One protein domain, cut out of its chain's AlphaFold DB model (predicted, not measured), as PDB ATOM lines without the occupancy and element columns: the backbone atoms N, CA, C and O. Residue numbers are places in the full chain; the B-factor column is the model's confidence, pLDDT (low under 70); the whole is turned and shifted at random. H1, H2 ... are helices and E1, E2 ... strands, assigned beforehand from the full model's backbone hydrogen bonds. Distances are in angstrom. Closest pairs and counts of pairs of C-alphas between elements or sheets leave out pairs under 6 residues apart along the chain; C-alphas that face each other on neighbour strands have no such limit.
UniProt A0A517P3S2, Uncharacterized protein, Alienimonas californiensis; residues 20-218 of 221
ATOM      1  N   ILE A  20      94.506  51.183 245.270       43.97
ATOM      2  CA  ILE A  20      94.999  50.345 246.370       43.97
ATOM      3  C   ILE A  20      93.772  49.903 247.165       43.97
ATOM      4  O   ILE A  20      93.041  50.737 247.685       43.97
ATOM      5  N   ASP A  21      93.522  48.594 247.204       46.00
ATOM      6  CA  ASP A  21      92.445  47.962 247.983       46.00
ATOM      7  C   ASP A  21      91.017  48.472 247.695       46.00
ATOM      8  O   ASP A  21      90.132  48.400 248.541       46.00
ATOM      9  N   GLY A  22      90.761  48.951 246.474       41.66
ATOM     10  CA  GLY A  22      89.431  49.394 246.036       41.66
ATOM     11  C   GLY A  22      89.083  50.846 246.377       41.66
ATOM     12  O   GLY A  22      88.026  51.311 245.957       41.66
ATOM     13  N   GLU A  23      89.972  51.569 247.060       42.81
ATOM     14  CA  GLU A  23      89.826  52.997 247.353       42.81
ATOM     15  C   GLU A  23      90.675  53.842 246.378       42.81
ATOM     16  O   GLU A  23      91.768  53.417 245.974       42.81
ATOM     17  N   PRO A  24      90.206  55.040 245.973       42.94
ATOM     18  CA  PRO A  24      90.993  55.956 245.158       42.94
ATOM     19  C   PRO A  24      92.235  56.395 245.943       42.94
ATOM     20  O   PRO A  24      92.161  57.126 246.932       42.94
ATOM     21  N   PHE A  25      93.400  55.921 245.506       42.22
ATOM     22  CA  PHE A  25      94.678  56.272 246.100       42.22
ATOM     23  C   PHE A  25      95.185  57.566 245.464       42.22
ATOM     24  O   PHE A  25      95.532  57.610 244.280       42.22
ATOM     25  N   LEU A  26      95.259  58.634 246.255       49.34
ATOM     26  CA  LEU A  26      95.940  59.847 245.830       49.34
ATOM     27  C   LEU A  26      97.443  59.634 246.012       49.34
ATOM     28  O   LEU A  26      98.037  60.018 247.018       49.34
ATOM     29  N   TYR A  27      98.089  59.080 244.981       43.91
ATOM     30  CA  TYR A  27      99.452  59.527 244.718       43.91
ATOM     31  C   TYR A  27      99.354  61.042 244.614       43.91
ATOM     32  O   TYR A  27      98.456  61.535 243.938       43.91
ATOM     33  N   HIS A  28     100.198  61.773 245.321       48.94
ATOM     34  CA  HIS A  28     100.233  63.217 245.212       48.94
ATOM     35  C   HIS A  28     101.224  63.529 244.086       48.94
ATOM     36  O   HIS A  28     102.409  63.711 244.380       48.94
ATOM     37  N   PRO A  29     100.822  63.520 242.791       39.53
ATOM     38  CA  PRO A  29     101.728  63.965 241.760       39.53
ATOM     39  C   PRO A  29     102.100  65.397 242.111       39.53
ATOM     40  O   PRO A  29     101.246  66.226 242.421       39.53
ATOM     41  N   THR A  30     103.396  65.665 242.075       41.94
ATOM     42  CA  THR A  30     103.964  66.991 241.856       41.94
ATOM     43  C   THR A  30     103.102  67.709 240.814       41.94
ATOM     44  O   THR A  30     103.226  67.451 239.615       41.94
ATOM     45  N   ALA A  31     102.161  68.543 241.267       34.78
ATOM     46  CA  ALA A  31     101.266  69.236 240.365       34.78
ATOM     47  C   ALA A  31     102.116  70.087 239.419       34.78
ATOM     48  O   ALA A  31     103.066  70.760 239.833       34.78
ATOM     49  N   GLY A  32     101.752  70.067 238.136       34.69
ATOM     50  CA  GLY A  32     102.161  71.113 237.208       34.69
ATOM     51  C   GLY A  32     101.840  72.505 237.777       34.69
ATOM     52  O   GLY A  32     101.195  72.629 238.821       34.69
ATOM     53  N   PRO A  33     102.277  73.577 237.102       34.31
ATOM     54  CA  PRO A  33     102.317  74.920 237.672       34.31
ATOM     55  C   PRO A  33     100.994  75.434 238.267       34.31
ATOM     56  O   PRO A  33     101.069  76.334 239.090       34.31
ATOM     57  N   ASP A  34      99.824  74.859 237.976       38.69
ATOM     58  CA  ASP A  34      98.526  75.431 238.360       38.69
ATOM     59  C   ASP A  34      97.583  74.495 239.161       38.69
ATOM     60  O   ASP A  34      96.397  74.792 239.266       38.69
ATOM     61  N   GLY A  35      98.063  73.384 239.745       35.50
ATOM     62  CA  GLY A  35      97.215  72.450 240.523       35.50
ATOM     63  C   GLY A  35      97.346  72.540 242.061       35.50
ATOM     64  O   GLY A  35      98.402  72.948 242.560       35.50
ATOM     65  N   PRO A  36      96.310  72.137 242.833       33.97
ATOM     66  CA  PRO A  36      96.415  71.931 244.279       33.97
ATOM     67  C   PRO A  36      97.360  70.753 244.572       33.97
ATOM     68  O   PRO A  36      97.298  69.728 243.901       33.97
ATOM     69  N   GLY A  37      98.261  70.914 245.549       45.59
ATOM     70  CA  GLY A  37      99.295  69.915 245.857       45.59
ATOM     71  C   GLY A  37     100.673  70.218 245.250       45.59
ATOM     72  O   GLY A  37     101.292  69.383 244.588       45.59
ATOM     73  N   ARG A  38     101.207  71.418 245.488       48.84
ATOM     74  CA  ARG A  38     102.609  71.710 245.159       48.84
ATOM     75  C   ARG A  38     103.519  71.117 246.229       48.84
ATOM     76  O   ARG A  38     103.590  71.656 247.329       48.84
ATOM     77  N   THR A  39     104.258  70.064 245.895       54.00
ATOM     78  CA  THR A  39     105.434  69.699 246.688       54.00
ATOM     79  C   THR A  39     106.505  70.775 246.512       54.00
ATOM     80  O   THR A  39     106.662  71.336 245.418       54.00
ATOM     81  N   ALA A  40     107.273  71.070 247.551       57.72
ATOM     82  CA  ALA A  40     108.385  71.996 247.433       57.72
ATOM     83  C   ALA A  40     109.438  71.421 246.472       57.72
ATOM     84  O   ALA A  40     109.908  70.300 246.634       57.72
ATOM     85  N   ALA A  41     109.847  72.201 245.469       66.00
ATOM     86  CA  ALA A  41     110.987  71.835 244.624       66.00
ATOM     87  C   ALA A  41     112.323  72.001 245.370       66.00
ATOM     88  O   ALA A  41     113.344  71.437 244.973       66.00
ATOM     89  N   ARG A  42     112.329  72.832 246.423       70.38
ATOM     90  CA  ARG A  42     113.504  73.169 247.224       70.38
ATOM     91  C   ARG A  42     113.127  73.493 248.666       70.38
ATOM     92  O   ARG A  42     112.066  74.062 248.910       70.38
ATOM     93  N   PHE A  43     114.047  73.228 249.578       76.50
ATOM     94  CA  PHE A  43     114.116  73.796 250.913       76.50
ATOM     95  C   PHE A  43     115.374  74.658 251.031       76.50
ATOM     96  O   PHE A  43     116.355  74.461 250.321       76.50
ATOM     97  N   GLU A  44     115.361  75.625 251.939       73.62
ATOM     98  CA  GLU A  44     116.590  76.283 252.371       73.62
ATOM     99  C   GLU A  44     117.228  75.375 253.431       73.62
ATOM    100  O   GLU A  44     116.600  75.160 254.470       73.62
ATOM    101  N   PRO A  45     118.447  74.835 253.244       67.94
ATOM    102  CA  PRO A  45     119.027  73.923 254.231       67.94
ATOM    103  C   PRO A  45     119.164  74.535 255.630       67.94
ATOM    104  O   PRO A  45     119.043  73.839 256.629       67.94
ATOM    105  N   GLY A  46     119.358  75.856 255.710       62.97
ATOM    106  CA  GLY A  46     119.367  76.598 256.977       62.97
ATOM    107  C   GLY A  46     117.979  76.904 257.558       62.97
ATOM    108  O   GLY A  46     117.893  77.486 258.639       62.97
ATOM    109  N   ALA A  47     116.901  76.564 256.847       61.84
ATOM    110  CA  ALA A  47     115.515  76.740 257.275       61.84
ATOM    111  C   ALA A  47     114.856  75.440 257.747       61.84
ATOM    112  O   ALA A  47     113.667  75.482 258.071       61.84
ATOM    113  N   LEU A  48     115.601  74.324 257.811       66.56
ATOM    114  CA  LEU A  48     115.113  73.118 258.473       66.56
ATOM    115  C   LEU A  48     114.562  73.499 259.859       66.56
ATOM    116  O   LEU A  48     115.193  74.283 260.581       66.56
ATOM    117  N   PRO A  49     113.335  73.064 260.167       51.59
ATOM    118  CA  PRO A  49     112.498  73.679 261.180       51.59
ATOM    119  C   PRO A  49     113.109  73.705 262.578       51.59
ATOM    120  O   PRO A  49     113.897  72.871 263.017       51.59
ATOM    121  N   ARG A  50     112.707  74.766 263.275       46.72
ATOM    122  CA  ARG A  50     113.200  75.210 264.580       46.72
ATOM    123  C   ARG A  50     112.398  74.630 265.745       46.72
ATOM    124  O   ARG A  50     112.509  75.166 266.843       46.72
ATOM    125  N   GLU A  51     111.556  73.615 265.543       43.72
ATOM    126  CA  GLU A  51     110.784  73.035 266.659       43.72
ATOM    127  C   GLU A  51     111.716  72.404 267.703       43.72
ATOM    128  O   GLU A  51     111.466  72.493 268.907       43.72
ATOM    129  N   ARG A  52     112.880  71.914 267.250       57.59
ATOM    130  CA  ARG A  52     114.072  71.668 268.073       57.59
ATOM    131  C   ARG A  52     115.285  72.313 267.405       57.59
ATOM    132  O   ARG A  52     115.989  71.641 266.657       57.59
ATOM    133  N   PRO A  53     115.552  73.607 267.664       56.38
ATOM    134  CA  PRO A  53     116.518  74.402 266.900       56.38
ATOM    135  C   PRO A  53     117.961  73.862 266.902       56.38
ATOM    136  O   PRO A  53     118.779  74.365 266.140       56.38
ATOM    137  N   GLY A  54     118.282  72.890 267.763       71.44
ATOM    138  CA  GLY A  54     119.592  72.242 267.832       71.44
ATOM    139  C   GLY A  54     119.669  70.906 267.090       71.44
ATOM    140  O   GLY A  54     120.606  70.701 266.327       71.44
ATOM    141  N   GLU A  55     118.666  70.032 267.240       84.25
ATOM    142  CA  GLU A  55     118.776  68.617 266.852       84.25
ATOM    143  C   GLU A  55     118.914  68.440 265.332       84.25
ATOM    144  O   GLU A  55     119.902  67.873 264.862       84.25
ATOM    145  N   ALA A  56     117.975  68.984 264.551       83.56
ATOM    146  CA  ALA A  56     117.990  68.863 263.090       83.56
ATOM    147  C   ALA A  56     119.181  69.601 262.453       83.56
ATOM    148  O   ALA A  56     119.787  69.105 261.504       83.56
ATOM    149  N   GLY A  57     119.550  70.767 262.997       84.31
ATOM    150  CA  GLY A  57     120.709  71.535 262.538       84.31
ATOM    151  C   GLY A  57     122.024  70.805 262.805       84.31
ATOM    152  O   GLY A  57     122.845  70.656 261.903       84.31
ATOM    153  N   ARG A  58     122.197  70.269 264.018       88.12
ATOM    154  CA  ARG A  58     123.362  69.461 264.396       88.12
ATOM    155  C   ARG A  58     123.478  68.209 263.544       88.12
ATOM    156  O   ARG A  58     124.580  67.882 263.106       88.12
ATOM    157  N   LEU A  59     122.365  67.517 263.307       92.25
ATOM    158  CA  LEU A  59     122.361  66.335 262.457       92.25
ATOM    159  C   LEU A  59     122.730  66.691 261.013       92.25
ATOM    160  O   LEU A  59     123.568  66.009 260.431       92.25
ATOM    161  N   LEU A  60     122.183  67.777 260.456       92.62
ATOM    162  CA  LEU A  60     122.555  68.265 259.123       92.62
ATOM    163  C   LEU A  60     124.058  68.572 259.034       92.62
ATOM    164  O   LEU A  60     124.722  68.137 258.088       92.62
ATOM    165  N   ASP A  61     124.596  69.315 260.000       91.50
ATOM    166  CA  ASP A  61     126.016  69.672 260.036       91.50
ATOM    167  C   ASP A  61     126.901  68.426 260.137       91.50
ATOM    168  O   ASP A  61     127.900  68.308 259.420       91.50
ATOM    169  N   TRP A  62     126.508  67.459 260.966       95.75
ATOM    170  CA  TRP A  62     127.211  66.191 261.093       95.75
ATOM    171  C   TRP A  62     127.157  65.366 259.799       95.75
ATOM    172  O   TRP A  62     128.212  64.962 259.306       95.75
ATOM    173  N   LEU A  63     125.979  65.188 259.191       96.69
ATOM    174  CA  LEU A  63     125.810  64.476 257.917       96.69
ATOM    175  C   LEU A  63     126.715  65.077 256.829       96.69
ATOM    176  O   LEU A  63     127.451  64.357 256.148       96.69
ATOM    177  N   ARG A  64     126.744  66.408 256.715       94.69
ATOM    178  CA  ARG A  64     127.653  67.112 255.794       94.69
ATOM    179  C   ARG A  64     129.122  66.871 256.129       94.69
ATOM    180  O   ARG A  64     129.920  66.640 255.222       94.69
ATOM    181  N   SER A  65     129.486  66.891 257.412       95.88
ATOM    182  CA  SER A  65     130.872  66.686 257.857       95.88
ATOM    183  C   SER A  65     131.422  65.303 257.492       95.88
ATOM    184  O   SER A  65     132.621  65.163 257.248       95.88
ATOM    185  N   ILE A  66     130.551  64.293 257.393       97.00
ATOM    186  CA  ILE A  66     130.922  62.926 257.005       97.00
ATOM    187  C   ILE A  66     130.781  62.660 255.496       97.00
ATOM    188  O   ILE A  66     130.963  61.520 255.062       97.00
ATOM    189  N   GLY A  67     130.503  63.694 254.694       97.38
ATOM    190  CA  GLY A  67     130.457  63.611 253.232       97.38
ATOM    191  C   GLY A  67     129.104  63.203 252.644       97.38
ATOM    192  O   GLY A  67     129.050  62.828 251.470       97.38
ATOM    193  N   VAL A  68     128.017  63.266 253.420       97.69
ATOM    194  CA  VAL A  68     126.661  63.063 252.889       97.69
ATOM    195  C   VAL A  68     126.261  64.278 252.060       97.69
ATOM    196  O   VAL A  68     126.286  65.414 252.536       97.69
ATOM    197  N   ARG A  69     125.881  64.026 250.806       96.94
ATOM    198  CA  ARG A  69     125.434  65.049 249.848       96.94
ATOM    199  C   ARG A  69     123.918  65.110 249.719       96.94
ATOM    200  O   ARG A  69     123.382  66.173 249.431       96.94
ATOM    201  N   ALA A  70     123.240  63.987 249.919       96.50
ATOM    202  CA  ALA A  70     121.793  63.881 249.824       96.50
ATOM    203  C   ALA A  70     121.282  62.776 250.748       96.50
ATOM    204  O   ALA A  70     122.051  61.906 251.153       96.50
ATOM    205  N   VAL A  71     119.994  62.797 251.068       97.75
ATOM    206  CA  VAL A  71     119.324  61.720 251.809       97.75
ATOM    207  C   VAL A  71     118.100  61.257 251.044       97.75
ATOM    208  O   VAL A  71     117.433  62.070 250.407       97.75
ATOM    209  N   ARG A  72     117.809  59.962 251.110       96.25
ATOM    210  CA  ARG A  72     116.582  59.374 250.586       96.25
ATOM    211  C   ARG A  72     115.593  59.218 251.730       96.25
ATOM    212  O   ARG A  72     115.933  58.652 252.771       96.25
ATOM    213  N   VAL A  73     114.390  59.730 251.526       94.75
ATOM    214  CA  VAL A  73     113.306  59.692 252.500       94.75
ATOM    215  C   VAL A  73     112.110  59.045 251.832       94.75
ATOM    216  O   VAL A  73     111.703  59.482 250.755       94.75
ATOM    217  N   SER A  74     111.557  58.009 252.450       92.50
ATOM    218  CA  SER A  74     110.214  57.544 252.119       92.50
ATOM    219  C   SER A  74     109.228  58.175 253.088       92.50
ATOM    220  O   SER A  74     109.596  58.570 254.194       92.50
ATOM    221  N   PHE A  75     107.980  58.323 252.681       89.25
ATOM    222  CA  PHE A  75     106.961  58.854 253.562       89.25
ATOM    223  C   PHE A  75     105.641  58.149 253.357       89.25
ATOM    224  O   PHE A  75     105.295  57.732 252.247       89.25
ATOM    225  N   ASP A  76     104.896  58.071 254.445       85.69
ATOM    226  CA  ASP A  76     103.524  57.624 254.473       85.69
ATOM    227  C   ASP A  76     102.649  58.522 255.341       85.69
ATOM    228  O   ASP A  76     103.125  59.386 256.081       85.69
ATOM    229  N   GLY A  77     101.339  58.380 255.197       78.31
ATOM    230  CA  GLY A  77     100.403  59.047 256.085       78.31
ATOM    231  C   GLY A  77      98.961  58.901 255.651       78.31
ATOM    232  O   GLY A  77      98.669  58.464 254.541       78.31
ATOM    233  N   GLY A  78      98.060  59.279 256.543       70.31
ATOM    234  CA  GLY A  78      96.624  59.325 256.314       70.31
ATOM    235  C   GLY A  78      95.846  59.309 257.621       70.31
ATOM    236  O   GLY A  78      96.390  59.008 258.682       70.31
ATOM    237  N   ASN A  79      94.559  59.639 257.528       67.25
ATOM    238  CA  ASN A  79      93.661  59.880 258.658       67.25
ATOM    239  C   ASN A  79      94.129  61.047 259.547       67.25
ATOM    240  O   ASN A  79      93.645  62.168 259.389       67.25
ATOM    241  N   ASP A  80      95.044  60.778 260.474       68.75
ATOM    242  CA  ASP A  80      95.505  61.684 261.529       68.75
ATOM    243  C   ASP A  80      97.002  61.551 261.868       68.75
ATOM    244  O   ASP A  80      97.478  62.199 262.804       68.75
ATOM    245  N   GLU A  81      97.755  60.752 261.105       76.00
ATOM    246  CA  GLU A  81      99.189  60.540 261.310       76.00
ATOM    247  C   GLU A  81      99.941  60.536 259.967       76.00
ATOM    248  O   GLU A  81      99.400  60.179 258.915       76.00
ATOM    249  N   GLY A  82     101.199  60.971 259.986       81.56
ATOM    250  CA  GLY A  82     102.104  60.911 258.843       81.56
ATOM    251  C   GLY A  82     103.523  60.664 259.326       81.56
ATOM    252  O   GLY A  82     103.926  61.250 260.328       81.56
ATOM    253  N   PHE A  83     104.265  59.806 258.627       87.19
ATOM    254  CA  PHE A  83     105.625  59.433 259.003       87.19
ATOM    255  C   PHE A  83     106.589  59.630 257.837       87.19
ATOM    256  O   PHE A  83     106.323  59.248 256.697       87.19
ATOM    257  N   GLY A  84     107.715  60.268 258.136       90.69
ATOM    258  CA  GLY A  84     108.861  60.377 257.247       90.69
ATOM    259  C   GLY A  84     109.914  59.389 257.720       90.69
ATOM    260  O   GLY A  84     110.274  59.375 258.895       90.69
ATOM    261  N   ARG A  85     110.409  58.548 256.822       93.06
ATOM    262  CA  ARG A  85     111.366  57.489 257.134       93.06
ATOM    263  C   ARG A  85     112.680  57.768 256.435       93.06
ATOM    264  O   ARG A  85     112.738  57.974 255.224       93.06
ATOM    265  N   PHE A  86     113.750  57.771 257.218       95.88
ATOM    266  CA  PHE A  86     115.103  57.873 256.699       95.88
ATOM    267  C   PHE A  86     115.513  56.534 256.081       95.88
ATOM    268  O   PHE A  86     115.691  55.559 256.809       95.88
ATOM    269  N   GLU A  87     115.687  56.496 254.761       95.56
ATOM    270  CA  GLU A  87     116.054  55.271 254.044       95.56
ATOM    271  C   GLU A  87     117.574  55.139 253.916       95.56
ATOM    272  O   GLU A  87     118.156  54.115 254.265       95.56
ATOM    273  N   ALA A  88     118.232  56.191 253.423       97.06
ATOM    274  CA  ALA A  88     119.666  56.160 253.150       97.06
ATOM    275  C   ALA A  88     120.290  57.557 253.114       97.06
ATOM    276  O   ALA A  88     119.670  58.528 252.675       97.06
ATOM    277  N   ALA A  89     121.565  57.642 253.491       98.06
ATOM    278  CA  ALA A  89     122.417  58.786 253.189       98.06
ATOM    279  C   ALA A  89     123.280  58.498 251.959       98.06
ATOM    280  O   ALA A  89     123.973  57.487 251.886       98.06
ATOM    281  N   LEU A  90     123.293  59.423 251.010       97.88
ATOM    282  CA  LEU A  90     124.052  59.314 249.774       97.88
ATOM    283  C   LEU A  90     125.363  60.083 249.917       97.88
ATOM    284  O   LEU A  90     125.366  61.283 250.202       97.88
ATOM    285  N   THR A  91     126.482  59.405 249.677       97.62
ATOM    286  CA  THR A  91     127.835  59.985 249.682       97.62
ATOM    287  C   THR A  91     128.461  59.894 248.282       97.62
ATOM    288  O   THR A  91     127.797  59.514 247.313       97.62
ATOM    289  N   SER A  92     129.736  60.267 248.134       96.06
ATOM    290  CA  SER A  92     130.518  59.967 246.922       96.06
ATOM    291  C   SER A  92     131.000  58.512 246.860       96.06
ATOM    292  O   SER A  92     131.297  58.022 245.774       96.06
ATOM    293  N   GLY A  93     131.091  57.833 248.010       95.38
ATOM    294  CA  GLY A  93     131.581  56.458 248.132       95.38
ATOM    295  C   GLY A  93     130.491  55.387 248.078       95.38
ATOM    296  O   GLY A  93     130.818  54.206 248.066       95.38
ATOM    297  N   GLY A  94     129.218  55.783 248.049       96.62
ATOM    298  CA  GLY A  94     128.073  54.877 248.091       96.62
ATOM    299  C   GLY A  94     126.970  55.380 249.018       96.62
ATOM    300  O   GLY A  94     126.929  56.563 249.373       96.62
ATOM    301  N   GLU A  95     126.084  54.466 249.395       97.88
ATOM    302  CA  GLU A  95     124.997  54.714 250.340       97.88
ATOM    303  C   GLU A  95     125.416  54.269 251.748       97.88
ATOM    304  O   GLU A  95     126.149  53.293 251.895       97.88
ATOM    305  N   LEU A  96     124.972  55.007 252.764       98.00
ATOM    306  CA  LEU A  96     125.071  54.625 254.169       98.00
ATOM    307  C   LEU A  96     123.661  54.365 254.695       98.00
ATOM    308  O   LEU A  96     122.775  55.219 254.560       98.00
ATOM    309  N   SER A  97     123.476  53.200 255.301       97.12
ATOM    310  CA  SER A  97     122.255  52.829 256.012       97.12
ATOM    311  C   SER A  97     122.078  53.649 257.289       97.12
ATOM    312  O   SER A  97     123.015  54.255 257.821       97.12
ATOM    313  N   ARG A  98     120.855  53.645 257.817       96.06
ATOM    314  CA  ARG A  98     120.542  54.261 259.107       96.06
ATOM    315  C   ARG A  98     121.365  53.647 260.242       96.06
ATOM    316  O   ARG A  98     121.830  54.379 261.110       96.06
ATOM    317  N   GLU A  99     121.567  52.334 260.225       96.50
ATOM    318  CA  GLU A  99     122.329  51.596 261.233       96.50
ATOM    319  C   GLU A  99     123.814  51.995 261.204       96.50
ATOM    320  O   GLU A  99     124.382  52.325 262.243       96.50
ATOM    321  N   GLU A 100     124.421  52.090 260.016       97.88
ATOM    322  CA  GLU A 100     125.804  52.574 259.867       97.88
ATOM    323  C   GLU A 100     125.971  54.017 260.355       97.88
ATOM    324  O   GLU A 100     126.980  54.359 260.980       97.88
ATOM    325  N   LEU A 101     124.987  54.880 260.083       97.88
ATOM    326  CA  LEU A 101     124.977  56.251 260.588       97.88
ATOM    327  C   LEU A 101     124.853  56.281 262.116       97.88
ATOM    328  O   LEU A 101     125.590  57.026 262.763       97.88
ATOM    329  N   ALA A 102     123.970  55.471 262.696       96.31
ATOM    330  CA  ALA A 102     123.779  55.395 264.141       96.31
ATOM    331  C   ALA A 102     125.059  54.949 264.861       96.31
ATOM    332  O   ALA A 102     125.499  55.619 265.800       96.31
ATOM    333  N   ASP A 103     125.708  53.891 264.371       97.12
ATOM    334  CA  ASP A 103     126.974  53.395 264.919       97.12
ATOM    335  C   ASP A 103     128.088  54.440 264.803       97.12
ATOM    336  O   ASP A 103     128.833  54.694 265.758       97.12
ATOM    337  N   ARG A 104     128.184  55.110 263.649       97.38
ATOM    338  CA  ARG A 104     129.188  56.154 263.421       97.38
ATOM    339  C   ARG A 104     128.974  57.365 264.327       97.38
ATOM    340  O   ARG A 104     129.926  57.816 264.960       97.38
ATOM    341  N   GLY A 105     127.739  57.853 264.422       95.94
ATOM    342  CA  GLY A 105     127.381  58.996 265.260       95.94
ATOM    343  C   GLY A 105     127.475  58.691 266.759       95.94
ATOM    344  O   GLY A 105     127.739  59.581 267.570       95.94
ATOM    345  N   ALA A 106     127.309  57.428 267.157       93.50
ATOM    346  CA  ALA A 106     127.623  56.982 268.509       93.50
ATOM    347  C   ALA A 106     129.136  57.008 268.770       93.50
ATOM    348  O   ALA A 106     129.571  57.498 269.814       93.50
ATOM    349  N   GLY A 107     129.934  56.516 267.816       94.19
ATOM    350  CA  GLY A 107     131.390  56.430 267.924       94.19
ATOM    351  C   GLY A 107     132.114  57.780 267.922       94.19
ATOM    352  O   GLY A 107     133.150  57.909 268.573       94.19
ATOM    353  N   ASP A 108     131.576  58.791 267.234       93.75
ATOM    354  CA  ASP A 108     132.177  60.132 267.149       93.75
ATOM    355  C   ASP A 108     131.623  61.149 268.165       93.75
ATOM    356  O   ASP A 108     132.093  62.287 268.233       93.75
ATOM    357  N   GLY A 109     130.662  60.735 268.997       91.25
ATOM    358  CA  GLY A 109     130.071  61.561 270.050       91.25
ATOM    359  C   GLY A 109     128.884  62.421 269.611       91.25
ATOM    360  O   GLY A 109     128.292  63.095 270.460       91.25
ATOM    361  N   THR A 110     128.469  62.369 268.344       92.25
ATOM    362  CA  THR A 110     127.267  63.062 267.847       92.25
ATOM    363  C   THR A 110     126.015  62.654 268.616       92.25
ATOM    364  O   THR A 110     125.254  63.521 269.047       92.25
ATOM    365  N   GLY A 111     125.834  61.358 268.890       87.31
ATOM    366  CA  GLY A 111     124.706  60.866 269.688       87.31
ATOM    367  C   GLY A 111     124.679  61.437 271.110       87.31
ATOM    368  O   GLY A 111     123.622  61.804 271.622       87.31
ATOM    369  N   ALA A 112     125.848  61.601 271.739       88.88
ATOM    370  CA  ALA A 112     125.956  62.232 273.054       88.88
ATOM    371  C   ALA A 112     125.657  63.741 273.001       88.88
ATOM    372  O   ALA A 112     125.024  64.275 273.914       88.88
ATOM    373  N   ALA A 113     126.072  64.422 271.932       88.25
ATOM    374  CA  ALA A 113     125.775  65.835 271.722       88.25
ATOM    375  C   ALA A 113     124.276  66.080 271.478       88.25
ATOM    376  O   ALA A 113     123.713  66.992 272.076       88.25
ATOM    377  N   ILE A 114     123.618  65.240 270.668       88.56
ATOM    378  CA  ILE A 114     122.160  65.273 270.455       88.56
ATOM    379  C   ILE A 114     121.424  65.038 271.777       88.56
ATOM    380  O   ILE A 114     120.519  65.794 272.131       88.56
ATOM    381  N   ARG A 115     121.849  64.034 272.554       87.25
ATOM    382  CA  ARG A 115     121.291  63.770 273.887       87.25
ATOM    383  C   ARG A 115     121.359  64.996 274.793       87.25
ATOM    384  O   ARG A 115     120.388  65.286 275.480       87.25
ATOM    385  N   ALA A 116     122.491  65.700 274.811       85.81
ATOM    386  CA  ALA A 116     122.691  66.863 275.677       85.81
ATOM    387  C   ALA A 116     121.731  68.027 275.368       85.81
ATOM    388  O   ALA A 116     121.491  68.866 276.235       85.81
ATOM    389  N   GLU A 117     121.169  68.081 274.159       80.44
ATOM    390  CA  GLU A 117     120.177  69.087 273.764       80.44
ATOM    391  C   GLU A 117     118.743  68.705 274.142       80.44
ATOM    392  O   GLU A 117     117.860  69.567 274.179       80.44
ATOM    393  N   ARG A 118     118.490  67.429 274.454       80.12
ATOM    394  CA  ARG A 118     117.177  66.966 274.897       80.12
ATOM    395  C   ARG A 118     117.019  67.202 276.396       80.12
ATOM    396  O   ARG A 118     117.785  66.721 277.219       80.12
ATOM    397  N   THR A 119     115.962  67.924 276.757       63.09
ATOM    398  CA  THR A 119     115.609  68.253 278.147       63.09
ATOM    399  C   THR A 119     114.781  67.172 278.847       63.09
ATOM    400  O   THR A 119     114.352  67.379 279.982       63.09
ATOM    401  N   ARG A 120     114.520  66.026 278.200       64.38
ATOM    402  CA  ARG A 120     113.746  64.938 278.812       64.38
ATOM    403  C   ARG A 120     114.590  64.205 279.852       64.38
ATOM    404  O   ARG A 120     115.429  63.370 279.528       64.38
ATOM    405  N   GLU A 121     114.340  64.517 281.119       55.19
ATOM    406  CA  GLU A 121     114.767  63.673 282.232       55.19
ATOM    407  C   GLU A 121     114.148  62.275 282.088       55.19
ATOM    408  O   GLU A 121     112.936  62.138 281.932       55.19
ATOM    409  N   GLY A 122     114.986  61.238 282.162       63.66
ATOM    410  CA  GLY A 122     114.539  59.846 282.252       63.66
ATOM    411  C   GLY A 122     114.760  58.974 281.014       63.66
ATOM    412  O   GLY A 122     114.592  57.763 281.132       63.66
ATOM    413  N   ASP A 123     115.194  59.522 279.874       72.81
ATOM    414  CA  ASP A 123     115.513  58.686 278.708       72.81
ATOM    415  C   ASP A 123     116.823  57.904 278.930       72.81
ATOM    416  O   ASP A 123     117.919  58.468 279.049       72.81
ATOM    417  N   LEU A 124     116.695  56.574 278.977       76.06
ATOM    418  CA  LEU A 124     117.788  55.602 279.137       76.06
ATOM    419  C   LEU A 124     118.421  55.177 277.802       76.06
ATOM    420  O   LEU A 124     119.146  54.186 277.750       76.06
ATOM    421  N   TRP A 125     118.139  55.901 276.722       87.38
ATOM    422  CA  TRP A 125     118.648  55.584 275.392       87.38
ATOM    423  C   TRP A 125     120.170  55.734 275.313       87.38
ATOM    424  O   TRP A 125     120.768  56.628 275.930       87.38
ATOM    425  N   GLY A 126     120.806  54.832 274.567       90.81
ATOM    426  CA  GLY A 126     122.222  54.918 274.249       90.81
ATOM    427  C   GLY A 126     122.495  55.953 273.150       90.81
ATOM    428  O   GLY A 126     121.572  56.489 272.533       90.81
ATOM    429  N   PRO A 127     123.774  56.297 272.908       91.88
ATOM    430  CA  PRO A 127     124.137  57.280 271.889       91.88
ATOM    431  C   PRO A 127     123.650  56.925 270.478       91.88
ATOM    432  O   PRO A 127     123.246  57.828 269.753       91.88
ATOM    433  N   ALA A 128     123.660  55.643 270.099       93.69
ATOM    434  CA  ALA A 128     123.199  55.196 268.784       93.69
ATOM    435  C   ALA A 128     121.691  55.423 268.617       93.69
ATOM    436  O   ALA A 128     121.252  55.947 267.597       93.69
ATOM    437  N   GLU A 129     120.902  55.128 269.650       93.81
ATOM    438  CA  GLU A 129     119.457  55.346 269.650       93.81
ATOM    439  C   GLU A 129     119.101  56.830 269.505       93.81
ATOM    440  O   GLU A 129     118.174  57.158 268.771       93.81
ATOM    441  N   TYR A 130     119.869  57.741 270.118       92.38
ATOM    442  CA  TYR A 130     119.678  59.183 269.905       92.38
ATOM    443  C   TYR A 130     119.962  59.619 268.464       92.38
ATOM    444  O   TYR A 130     119.296  60.530 267.974       92.38
ATOM    445  N   VAL A 131     120.920  58.990 267.777       94.69
ATOM    446  CA  VAL A 131     121.175  59.265 266.353       94.69
ATOM    447  C   VAL A 131     120.041  58.713 265.493       94.69
ATOM    448  O   VAL A 131     119.532  59.434 264.641       94.69
ATOM    449  N   THR A 132     119.600  57.475 265.738       94.81
ATOM    450  CA  THR A 132     118.470  56.848 265.028       94.81
ATOM    451  C   THR A 132     117.207  57.694 265.124       94.81
ATOM    452  O   THR A 132     116.554  57.979 264.123       94.81
ATOM    453  N   GLU A 133     116.887  58.134 266.330       92.00
ATOM    454  CA  GLU A 133     115.758  59.009 266.601       92.00
ATOM    455  C   GLU A 133     115.923  60.387 265.932       92.00
ATOM    456  O   GLU A 133     114.963  60.937 265.395       92.00
ATOM    457  N   ALA A 134     117.127  60.968 265.938       92.69
ATOM    458  CA  ALA A 134     117.362  62.233 265.249       92.69
ATOM    459  C   ALA A 134     117.183  62.096 263.731       92.69
ATOM    460  O   ALA A 134     116.608  62.985 263.109       92.69
ATOM    461  N   LEU A 135     117.620  60.979 263.137       95.50
ATOM    462  CA  LEU A 135     117.391  60.660 261.723       95.50
ATOM    463  C   LEU A 135     115.895  60.527 261.409       95.50
ATOM    464  O   LEU A 135     115.463  61.006 260.362       95.50
ATOM    465  N   TRP A 136     115.111  59.936 262.317       93.12
ATOM    466  CA  TRP A 136     113.651  59.870 262.203       93.12
ATOM    467  C   TRP A 136     113.029  61.269 262.168       93.12
ATOM    468  O   TRP A 136     112.407  61.642 261.176       93.12
ATOM    469  N   ASN A 137     113.284  62.085 263.195       91.31
ATOM    470  CA  ASN A 137     112.751  63.451 263.268       91.31
ATOM    471  C   ASN A 137     113.199  64.296 262.067       91.31
ATOM    472  O   ASN A 137     112.435  65.083 261.523       91.31
ATOM    473  N   PHE A 138     114.435  64.118 261.603       93.12
ATOM    474  CA  PHE A 138     114.940  64.806 260.420       93.12
ATOM    475  C   PHE A 138     114.191  64.418 259.139       93.12
ATOM    476  O   PHE A 138     113.887  65.288 258.321       93.12
ATOM    477  N   ALA A 139     113.873  63.134 258.958       93.94
ATOM    478  CA  ALA A 139     113.089  62.660 257.820       93.94
ATOM    479  C   ALA A 139     111.641  63.173 257.863       93.94
ATOM    480  O   ALA A 139     111.103  63.564 256.826       93.94
ATOM    481  N   GLU A 140     111.034  63.229 259.049       89.94
ATOM    482  CA  GLU A 140     109.724  63.851 259.264       89.94
ATOM    483  C   GLU A 140     109.727  65.328 258.859       89.94
ATOM    484  O   GLU A 140     108.881  65.769 258.083       89.94
ATOM    485  N   GLU A 141     110.731  66.086 259.290       89.19
ATOM    486  CA  GLU A 141     110.823  67.511 258.975       89.19
ATOM    487  C   GLU A 141     111.077  67.767 257.484       89.19
ATOM    488  O   GLU A 141     110.471  68.663 256.888       89.19
ATOM    489  N   LEU A 142     111.921  66.954 256.839       90.88
ATOM    490  CA  LEU A 142     112.096  67.002 255.386       90.88
ATOM    491  C   LEU A 142     110.802  66.663 254.645       90.88
ATOM    492  O   LEU A 142     110.493  67.309 253.645       90.88
ATOM    493  N   THR A 143     110.039  65.687 255.135       89.19
ATOM    494  CA  THR A 143     108.744  65.301 254.559       89.19
ATOM    495  C   THR A 143     107.733  66.430 254.705       89.19
ATOM    496  O   THR A 143     107.065  66.788 253.735       89.19
ATOM    497  N   GLY A 144     107.673  67.061 255.879       84.69
ATOM    498  CA  GLY A 144     106.872  68.254 256.121       84.69
ATOM    499  C   GLY A 144     107.225  69.378 255.147       84.69
ATOM    500  O   GLY A 144     106.335  69.916 254.493       84.69
ATOM    501  N   LEU A 145     108.510  69.688 254.966       85.25
ATOM    502  CA  LEU A 145     108.958  70.690 253.991       85.25
ATOM    503  C   LEU A 145     108.592  70.314 252.552       85.25
ATOM    504  O   LEU A 145     108.123  71.164 251.796       85.25
ATOM    505  N   TYR A 146     108.794  69.050 252.182       85.44
ATOM    506  CA  TYR A 146     108.500  68.540 250.849       85.44
ATOM    507  C   TYR A 146     107.004  68.623 250.524       85.44
ATOM    508  O   TYR A 146     106.645  69.088 249.446       85.44
ATOM    509  N   LEU A 147     106.129  68.251 251.460       80.75
ATOM    510  CA  LEU A 147     104.670  68.256 251.289       80.75
ATOM    511  C   LEU A 147     104.006  69.602 251.635       80.75
ATOM    512  O   LEU A 147     102.813  69.776 251.403       80.75
ATOM    513  N   GLY A 148     104.760  70.567 252.170       75.62
ATOM    514  CA  GLY A 148     104.282  71.923 252.450       75.62
ATOM    515  C   GLY A 148     103.697  72.161 253.849       75.62
ATOM    516  O   GLY A 148     102.983  73.149 254.013       75.62
ATOM    517  N   HIS A 149     104.019  71.321 254.844       72.31
ATOM    518  CA  HIS A 149     103.606  71.277 256.267       72.31
ATOM    519  C   HIS A 149     102.089  71.257 256.533       72.31
ATOM    520  O   HIS A 149     101.613  70.526 257.397       72.31
ATOM    521  N   ALA A 150     101.310  72.053 255.807       62.91
ATOM    522  CA  ALA A 150      99.866  72.094 255.858       62.91
ATOM    523  C   ALA A 150      99.289  70.854 255.160       62.91
ATOM    524  O   ALA A 150      99.227  70.797 253.937       62.91
ATOM    525  N   GLY A 151      98.848  69.871 255.946       57.53
ATOM    526  CA  GLY A 151      98.056  68.736 255.454       57.53
ATOM    527  C   GLY A 151      98.740  67.374 255.528       57.53
ATOM    528  O   GLY A 151      98.054  66.360 255.413       57.53
ATOM    529  N   TRP A 152     100.045  67.318 255.805       65.44
ATOM    530  CA  TRP A 152     100.700  66.046 256.107       65.44
ATOM    531  C   TRP A 152     100.132  65.466 257.413       65.44
ATOM    532  O   TRP A 152     100.000  66.172 258.416       65.44
ATOM    533  N   GLY A 153      99.687  64.209 257.351       64.12
ATOM    534  CA  GLY A 153      99.095  63.483 258.474       64.12
ATOM    535  C   GLY A 153      97.756  64.012 258.991       64.12
ATOM    536  O   GLY A 153      97.364  63.647 260.080       64.12
ATOM    537  N   ASN A 154      97.040  64.889 258.280       62.81
ATOM    538  CA  ASN A 154      95.773  65.458 258.787       62.81
ATOM    539  C   ASN A 154      94.613  65.372 257.780       62.81
ATOM    540  O   ASN A 154      93.603  66.066 257.920       62.81
ATOM    541  N   GLY A 155      94.772  64.562 256.730       63.41
ATOM    542  CA  GLY A 155      93.808  64.414 255.641       63.41
ATOM    543  C   GLY A 155      93.183  63.016 255.581       63.41
ATOM    544  O   GLY A 155      93.796  62.045 256.021       63.41
ATOM    545  N   PRO A 156      91.994  62.873 254.966       56.31
ATOM    546  CA  PRO A 156      91.313  61.584 254.809       56.31
ATOM    547  C   PRO A 156      91.983  60.657 253.777       56.31
ATOM    548  O   PRO A 156      91.443  59.602 253.464       56.31
ATOM    549  N   PHE A 157      93.116  61.068 253.210       60.31
ATOM    550  CA  PHE A 157      93.768  60.397 252.094       60.31
ATOM    551  C   PHE A 157      95.007  59.652 252.564       60.31
ATOM    552  O   PHE A 157      95.756  60.157 253.401       60.31
ATOM    553  N   LEU A 158      95.233  58.477 251.982       67.31
ATOM    554  CA  LEU A 158      96.479  57.744 252.143       67.31
ATOM    555  C   LEU A 158      97.525  58.334 251.202       67.31
ATOM    556  O   LEU A 158      97.320  58.386 249.991       67.31
ATOM    557  N   LEU A 159      98.640  58.766 251.774       75.38
ATOM    558  CA  LEU A 159      99.803  59.282 251.075       75.38
ATOM    559  C   LEU A 159     100.919  58.244 251.173       75.38
ATOM    560  O   LEU A 159     101.170  57.688 252.239       75.38
ATOM    561  N   PHE A 160     101.594  58.000 250.055       82.94
ATOM    562  CA  PHE A 160     102.859  57.279 250.005       82.94
ATOM    563  C   PHE A 160     103.739  57.897 248.930       82.94
ATOM    564  O   PHE A 160     103.267  58.183 247.826       82.94
ATOM    565  N   GLY A 161     105.022  58.033 249.226       86.38
ATOM    566  CA  GLY A 161     106.010  58.374 248.225       86.38
ATOM    567  C   GLY A 161     107.417  58.302 248.777       86.38
ATOM    568  O   GLY A 161     107.656  57.865 249.903       86.38
ATOM    569  N   ALA A 162     108.360  58.742 247.959       90.25
ATOM    570  CA  ALA A 162     109.730  58.932 248.376       90.25
ATOM    571  C   ALA A 162     110.354  60.087 247.601       90.25
ATOM    572  O   ALA A 162     109.949  60.406 246.483       90.25
ATOM    573  N   PHE A 163     111.360  60.707 248.195       92.00
ATOM    574  CA  PHE A 163     112.133  61.762 247.567       92.00
ATOM    575  C   PHE A 163     113.595  61.693 248.004       92.00
ATOM    576  O   PHE A 163     113.938  61.135 249.049       92.00
ATOM    577  N   GLU A 164     114.468  62.297 247.208       94.94
ATOM    578  CA  GLU A 164     115.831  62.626 247.610       94.94
ATOM    579  C   GLU A 164     115.927  64.110 247.948       94.94
ATOM    580  O   GLU A 164     115.488  64.965 247.178       94.94
ATOM    581  N   ALA A 165     116.516  64.422 249.098       94.69
ATOM    582  CA  ALA A 165     116.819  65.780 249.524       94.69
ATOM    583  C   ALA A 165     118.322  66.032 249.391       94.69
ATOM    584  O   ALA A 165     119.119  65.459 250.136       94.69
ATOM    585  N   ASP A 166     118.721  66.893 248.458       94.81
ATOM    586  CA  ASP A 166     120.099  67.357 248.313       94.81
ATOM    587  C   ASP A 166     120.429  68.324 249.457       94.81
ATOM    588  O   ASP A 166     119.917  69.441 249.538       94.81
ATOM    589  N   LEU A 167     121.317  67.893 250.351       93.75
ATOM    590  CA  LEU A 167     121.710  68.652 251.534       93.75
ATOM    591  C   LEU A 167     122.657  69.811 251.205       93.75
ATOM    592  O   LEU A 167     122.939  70.630 252.078       93.75
ATOM    593  N   THR A 168     123.178  69.893 249.984       89.19
ATOM    594  CA  THR A 168     124.051  70.977 249.518       89.19
ATOM    595  C   THR A 168     123.225  72.094 248.901       89.19
ATOM    596  O   THR A 168     123.374  73.258 249.274       89.19
ATOM    597  N   THR A 169     122.351  71.743 247.960       88.38
ATOM    598  CA  THR A 169     121.566  72.705 247.175       88.38
ATOM    599  C   THR A 169     120.196  72.992 247.775       88.38
ATOM    600  O   THR A 169     119.556  73.969 247.384       88.38
ATOM    601  N   GLY A 170     119.738  72.147 248.702       88.44
ATOM    602  CA  GLY A 170     118.380  72.190 249.218       88.44
ATOM    603  C   GLY A 170     117.342  71.685 248.217       88.44
ATOM    604  O   GLY A 170     116.156  71.925 248.391       88.44
ATOM    605  N   GLN A 171     117.741  71.044 247.119       89.50
ATOM    606  CA  GLN A 171     116.799  70.568 246.112       89.50
ATOM    607  C   GLN A 171     116.119  69.267 246.546       89.50
ATOM    608  O   GLN A 171     116.779  68.355 247.037       89.50
ATOM    609  N   PHE A 172     114.814  69.160 246.297       88.88
ATOM    610  CA  PHE A 172     114.093  67.893 246.385       88.88
ATOM    611  C   PHE A 172     113.961  67.248 245.002       88.88
ATOM    612  O   PHE A 172     113.714  67.933 244.005       88.88
ATOM    613  N   THR A 173     114.103  65.926 244.948       88.19
ATOM    614  CA  THR A 173     113.883  65.101 243.754       88.19
ATOM    615  C   THR A 173     112.869  64.016 244.082       88.19
ATOM    616  O   THR A 173     113.131  63.158 244.913       88.19
ATOM    617  N   ASP A 174     111.711  64.064 243.434       85.62
ATOM    618  CA  ASP A 174     110.638  63.074 243.570       85.62
ATOM    619  C   ASP A 174     111.068  61.717 242.978       85.62
ATOM    620  O   ASP A 174     111.490  61.649 241.819       85.62
ATOM    621  N   LEU A 175     110.972  60.644 243.767       86.25
ATOM    622  CA  LEU A 175     111.292  59.281 243.347       86.25
ATOM    623  C   LEU A 175     109.999  58.551 242.969       86.25
ATOM    624  O   LEU A 175     109.378  57.852 243.770       86.25
ATOM    625  N   ARG A 176     109.582  58.715 241.714       71.69
ATOM    626  CA  ARG A 176     108.267  58.255 241.232       71.69
ATOM    627  C   ARG A 176     108.135  56.741 241.075       71.69
ATOM    628  O   ARG A 176     107.025  56.214 241.099       71.69
ATOM    629  N   ASP A 177     109.263  56.048 240.963       71.81
ATOM    630  CA  ASP A 177     109.318  54.609 240.694       71.81
ATOM    631  C   ASP A 177     109.462  53.762 241.969       71.81
ATOM    632  O   ASP A 177     109.798  52.582 241.897       71.81
ATOM    633  N   VAL A 178     109.215  54.339 243.151       65.75
ATOM    634  CA  VAL A 178     109.271  53.575 244.402       65.75
ATOM    635  C   VAL A 178     108.030  52.696 244.543       65.75
ATOM    636  O   VAL A 178     106.886  53.164 244.496       65.75
ATOM    637  N   GLU A 179     108.266  51.399 244.716       67.50
ATOM    638  CA  GLU A 179     107.227  50.440 245.067       67.50
ATOM    639  C   GLU A 179     106.819  50.623 246.528       67.50
ATOM    640  O   GLU A 179     107.654  50.804 247.416       67.50
ATOM    641  N   LYS A 180     105.512  50.562 246.783       61.59
ATOM    642  CA  LYS A 180     104.983  50.550 248.144       61.59
ATOM    643  C   LYS A 180     105.513  49.302 248.866       61.59
ATOM    644  O   LYS A 180     105.281  48.200 248.365       61.59
ATOM    645  N   PRO A 181     106.183  49.433 250.026       60.81
ATOM    646  CA  PRO A 181     106.605  48.279 250.809       60.81
ATOM    647  C   PRO A 181     105.406  47.392 251.154       60.81
ATOM    648  O   PRO A 181     104.335  47.899 251.481       60.81
ATOM    649  N   ALA A 182     105.583  46.069 251.148       61.03
ATOM    650  CA  ALA A 182     104.525  45.135 251.552       61.03
ATOM    651  C   ALA A 182     104.069  45.350 253.011       61.03
ATOM    652  O   ALA A 182     102.933  45.050 253.359       61.03
ATOM    653  N   GLU A 183     104.955  45.897 253.846       58.59
ATOM    654  CA  GLU A 183     104.743  46.187 255.270       58.59
ATOM    655  C   GLU A 183     104.138  47.570 255.531       58.59
ATOM    656  O   GLU A 183     104.078  48.024 256.675       58.59
ATOM    657  N   PHE A 184     103.718  48.281 254.483       59.53
ATOM    658  CA  PHE A 184     102.943  49.493 254.673       59.53
ATOM    659  C   PHE A 184     101.729  49.167 255.529       59.53
ATOM    660  O   PHE A 184     100.988  48.255 255.165       59.53
ATOM    661  N   TRP A 185     101.563  49.891 256.641       54.06
ATOM    662  CA  TRP A 185     100.483  49.687 257.604       54.06
ATOM    663  C   TRP A 185      99.197  49.386 256.847       54.06
ATOM    664  O   TRP A 185      98.692  50.245 256.116       54.06
ATOM    665  N   SER A 186      98.747  48.128 256.920       46.78
ATOM    666  CA  SER A 186      97.577  47.740 256.158       46.78
ATOM    667  C   SER A 186      96.407  48.559 256.683       46.78
ATOM    668  O   SER A 186      96.243  48.803 257.883       46.78
ATOM    669  N   THR A 187      95.590  49.006 255.749       48.03
ATOM    670  CA  THR A 187      94.290  49.631 255.973       48.03
ATOM    671  C   THR A 187      93.295  48.693 256.664       48.03
ATOM    672  O   THR A 187      92.150  49.081 256.862       48.03
ATOM    673  N   ASP A 188      93.711  47.491 257.092       47.72
ATOM    674  CA  ASP A 188      92.899  46.591 257.918       47.72
ATOM    675  C   ASP A 188      92.668  47.131 259.334       47.72
ATOM    676  O   ASP A 188      91.905  46.542 260.105       47.72
ATOM    677  N   LEU A 189      93.287  48.259 259.704       46.28
ATOM    678  CA  LEU A 189      92.758  49.046 260.805       46.28
ATOM    679  C   LEU A 189      91.374  49.562 260.387       46.28
ATOM    680  O   LEU A 189      91.291  50.382 259.469       46.28
ATOM    681  N   PRO A 190      90.281  49.117 261.042       45.03
ATOM    682  CA  PRO A 190      88.960  49.636 260.732       45.03
ATOM    683  C   PRO A 190      89.013  51.163 260.836       45.03
ATOM    684  O   PRO A 190      89.707  51.677 261.724       45.03
ATOM    685  N   PRO A 191      88.315  51.902 259.954       50.94
ATOM    686  CA  PRO A 191      88.310  53.355 260.025       50.94
ATOM    687  C   PRO A 191      88.003  53.763 261.469       50.94
ATOM    688  O   PRO A 191      87.017  53.291 262.041       50.94
ATOM    689  N   ARG A 192      88.858  54.612 262.076       50.34
ATOM    690  CA  ARG A 192      88.703  55.058 263.482       50.34
ATOM    691  C   ARG A 192      87.298  55.628 263.748       50.34
ATOM    692  O   ARG A 192      86.866  55.666 264.895       50.34
ATOM    693  N   PHE A 193      86.575  56.007 262.690       45.00
ATOM    694  CA  PHE A 193      85.162  56.357 262.717       45.00
ATOM    695  C   PHE A 193      84.412  55.638 261.585       45.00
ATOM    696  O   PHE A 193      84.726  55.883 260.416       45.00
ATOM    697  N   PRO A 194      83.408  54.787 261.876       48.16
ATOM    698  CA  PRO A 194      82.538  54.264 260.833       48.16
ATOM    699  C   PRO A 194      81.818  55.415 260.104       48.16
ATOM    700  O   PRO A 194      81.610  56.490 260.687       48.16
ATOM    701  N   PRO A 195      81.422  55.227 258.832       45.81
ATOM    702  CA  PRO A 195      80.649  56.222 258.097       45.81
ATOM    703  C   PRO A 195      79.368  56.565 258.875       45.81
ATOM    704  O   PRO A 195      78.464  55.742 258.981       45.81
ATOM    705  N   GLY A 196      79.306  57.769 259.456       58.75
ATOM    706  CA  GLY A 196      78.173  58.235 260.269       58.75
ATOM    707  C   GLY A 196      78.515  58.659 261.702       58.75
ATOM    708  O   GLY A 196      77.776  59.463 262.261       58.75
ATOM    709  N   ASP A 197      79.658  58.235 262.249       51.84
ATOM    710  CA  ASP A 197      80.057  58.517 263.643       51.84
ATOM    711  C   ASP A 197      81.153  59.587 263.761       51.84
ATOM    712  O   ASP A 197      81.877  59.655 264.757       51.84
ATOM    713  N   ARG A 198      81.293  60.467 262.759       54.78
ATOM    714  CA  ARG A 198      82.167  61.636 262.918       54.78
ATOM    715  C   ARG A 198      81.602  62.484 264.063       54.78
ATOM    716  O   ARG A 198      80.468  62.957 263.935       54.78
ATOM    717  N   PRO A 199      82.345  62.706 265.164       53.03
ATOM    718  CA  PRO A 199      81.879  63.610 266.199       53.03
ATOM    719  C   PRO A 199      81.606  64.974 265.550       53.03
ATOM    720  O   PRO A 199      82.391  65.413 264.701       53.03
ATOM    721  N   PRO A 200      80.490  65.642 265.892       61.34
ATOM    722  CA  PRO A 200      80.204  66.958 265.350       61.34
ATOM    723  C   PRO A 200      81.399  67.867 265.631       61.34
ATOM    724  O   PRO A 200      81.938  67.856 266.742       61.34
ATOM    725  N   LEU A 201      81.812  68.642 264.621       54.28
ATOM    726  CA  LEU A 201      82.874  69.627 264.794       54.28
ATOM    727  C   LEU A 201      82.563  70.450 266.050       54.28
ATOM    728  O   LEU A 201      81.415  70.889 266.214       54.28
ATOM    729  N   PRO A 202      83.540  70.646 266.956       57.53
ATOM    730  CA  PRO A 202      83.306  71.441 268.145       57.53
ATOM    731  C   PRO A 202      82.746  72.797 267.703       57.53
ATOM    732  O   PRO A 202      83.257  73.382 266.741       57.53
ATOM    733  N   PRO A 203      81.686  73.303 268.361       60.78
ATOM    734  CA  PRO A 203      81.097  74.571 267.971       60.78
ATOM    735  C   PRO A 203      82.200  75.633 267.960       60.78
ATOM    736  O   PRO A 203      83.067  75.614 268.846       60.78
ATOM    737  N   PRO A 204      82.192  76.559 266.983       59.78
ATOM    738  CA  PRO A 204      83.212  77.591 266.891       59.78
ATOM    739  C   PRO A 204      83.335  78.261 268.255       59.78
ATOM    740  O   PRO A 204      82.341  78.750 268.805       59.78
ATOM    741  N   ARG A 205      84.545  78.231 268.840       61.59
ATOM    742  CA  ARG A 205      84.793  78.855 270.140       61.59
ATOM    743  C   ARG A 205      84.292  80.288 270.034       61.59
ATOM    744  O   ARG A 205      84.826  81.074 269.253       61.59
ATOM    745  N   ARG A 206      83.262  80.635 270.814       50.53
ATOM    746  CA  ARG A 206      82.730  82.001 270.936       50.53
ATOM    747  C   ARG A 206      83.726  82.884 271.703       50.53
ATOM    748  O   ARG A 206      83.405  83.492 272.711       50.53
ATOM    749  N   GLY A 207      84.952  82.956 271.197       54.12
ATOM    750  CA  GLY A 207      85.971  83.956 271.474       54.12
ATOM    751  C   GLY A 207      86.011  84.995 270.355       54.12
ATOM    752  O   GLY A 207      87.081  85.408 269.944       54.12
ATOM    753  N   SER A 208      84.833  85.352 269.830       49.12
ATOM    754  CA  SER A 208      84.455  86.700 269.411       49.12
ATOM    755  C   SER A 208      85.587  87.541 268.791       49.12
ATOM    756  O   SER A 208      86.312  88.269 269.471       49.12
ATOM    757  N   LEU A 209      85.629  87.552 267.458       56.97
ATOM    758  CA  LEU A 209      86.209  88.639 266.656       56.97
ATOM    759  C   LEU A 209      85.784  90.031 267.181       56.97
ATOM    760  O   LEU A 209      86.560  90.980 267.123       56.97
ATOM    761  N   ALA A 210      84.599  90.142 267.796       57.28
ATOM    762  CA  ALA A 210      84.126  91.360 268.452       57.28
ATOM    763  C   ALA A 210      84.899  91.730 269.743       57.28
ATOM    764  O   ALA A 210      84.964  92.904 270.102       57.28
ATOM    765  N   THR A 211      85.548  90.778 270.419       57.44
ATOM    766  CA  THR A 211      86.417  91.012 271.586       57.44
ATOM    767  C   THR A 211      87.801  91.477 271.135       57.44
ATOM    768  O   THR A 211      88.392  92.351 271.772       57.44
ATOM    769  N   LEU A 212      88.290  90.964 270.000       57.28
ATOM    770  CA  LEU A 212      89.534  91.431 269.380       57.28
ATOM    771  C   LEU A 212      89.376  92.857 268.816       57.28
ATOM    772  O   LEU A 212      90.225  93.715 269.053       57.28
ATOM    773  N   LEU A 213      88.245  93.147 268.161       60.00
ATOM    774  CA  LEU A 213      87.931  94.472 267.610       60.00
ATOM    775  C   LEU A 213      87.730  95.544 268.697       60.00
ATOM    776  O   LEU A 213      88.187  96.673 268.529       60.00
ATOM    777  N   ARG A 214      87.147  95.203 269.856       62.41
ATOM    778  CA  ARG A 214      87.037  96.146 270.990       62.41
ATOM    779  C   ARG A 214      88.389  96.514 271.609       62.41
ATOM    780  O   ARG A 214      88.534  97.629 272.102       62.41
ATOM    781  N   ARG A 215      89.393  95.630 271.558       60.25
ATOM    782  CA  ARG A 215      90.756  95.945 272.030       60.25
ATOM    783  C   ARG A 215      91.548  96.823 271.060       60.25
ATOM    784  O   ARG A 215      92.407  97.572 271.515       60.25
ATOM    785  N   LEU A 216      91.253  96.770 269.761       59.97
ATOM    786  CA  LEU A 216      91.945  97.576 268.746       59.97
ATOM    787  C   LEU A 216      91.429  99.019 268.655       59.97
ATOM    788  O   LEU A 216      92.195  99.915 268.315       59.97
ATOM    789  N   ILE A 217      90.165  99.268 269.009       68.38
ATOM    790  CA  ILE A 217      89.542 100.599 268.892       68.38
ATOM    791  C   ILE A 217      89.700 101.439 270.183       68.38
ATOM    792  O   ILE A 217      89.583 102.658 270.145       68.38
ATOM    793  N   GLY A 218      90.043 100.825 271.324       57.38
ATOM    794  CA  GLY A 218      90.126 101.497 272.633       57.38
ATOM    795  C   GLY A 218      91.466 102.151 273.014       57.38
ATOM    796  O   GLY A 218      91.584 102.637 274.133       57.38
TER     797      GLY A 218
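This is residues 20 to 218 of the 221 residues of an uncharacterized protein of Alienimonas californiensis (UniProt A0A517P3S2). A twisted sheet of four strands has one long helix, H4, packed over one face, and the three shorter helices H1, H2 and H3 gather round residues 127 to 138 of that helix. From this body a thin tail, residues 193 to 218, sticks out and ends in the small helix H5. The printed part has 199 residues, with five named helices and four named strands in the order H1 E1 E2 H2 H3 H4 E3 E4 H5; the sheet's order is E2 E1 E3 E4, all antiparallel. The class is mixed, helices and strands, though named elements hold 89 of the 199 residues, under half. The whole is only just loose, close to compact, with a radius of gyration of the C-alphas of 20.2 A and spans of 57 by 54 by 39 A.

Start at the sheet: find C-alpha 70 at (121.793, 63.881, 249.824), where E1 begins; it takes residues 70 to 78 and is 26.4 A long. E2, residues 81 to 90, runs back over 27.4 A. E3 takes residues 159 to 166 and is 22.0 A long, and E4 takes residues 172 to 174. Then look at C-alpha 127 at (124.137, 57.280, 271.889); from there H4, residues 127 to 147, runs 30.4 A to C-alpha 147 at (104.670, 68.256, 251.289). The shorter helices are H1, residues 55 to 65 and 15.2 A long, H2, residues 98 to 107 and 14.1 A, and H3, residues 110 to 117 and 11.0 A. Far from these you find H5, residues 209 to 217 and 12.6 A long, ending at C-alpha 217 at (89.542, 100.599, 268.892).

In the sheet, E2 and E4 are the edge strands. E1 and E2 form a hairpin with their directions at 163 degrees; look for N 83 and O 76, 2.8 A apart and within hydrogen-bond range. E1 and E3 are antiparallel at 162 degrees, with N 75 and O 161 at 2.8 A. E3 and E4 form a second hairpin at 138 degrees, with N 164 and O 173 at 2.8 A. H4 is on one face of this sheet, an arrangement in two layers, one of strands and one of helix; its closest C-alphas to E2 are those of Glu 140 and Gly 84, 4.1 A apart. H2 touches residues 127 to 135 of H4, with C-alphas Ala 102 and Ala 128 closest at 4.7 A, at a steep tilt of 49 degrees, opposite ways. H3 touches residues 127 to 134 of H4, about perpendicular at 76 degrees, with C-alphas Gly 111 and Pro 127 closest at 4.2 A. H1 touches residues 134 to 138 of H4, about perpendicular at 81 degrees, with C-alphas Ala 56 and Phe 138 closest at 5.7 A. H1 and H3 touch at a shallow tilt of 24 degrees, opposite ways, with C-alphas Glu 55 and Ile 114 closest at 6.0 A. H2 only grazes the sheet, with residues 98 to 101. H5 touches no helix and is not on the sheet. In each of H1 to H5, every O i to N i+4 pair is within hydrogen-bond range.

The two C-alphas farthest apart are those of Gly 93 and Gly 218, 65.9 A. Without residues 193 to 218, which stand free, the body spans 48 by 36 by 29 A. The printed part has no cut, and the links H4 to E3 and E4 to H5 are long, the latter with 34 residues. Mean pLDDT of the printed part is 74.1; the model's confidence is under 70 in 87 residues, among them 20 to 41, 45 to 53, 150 to 158 and 178 to 218.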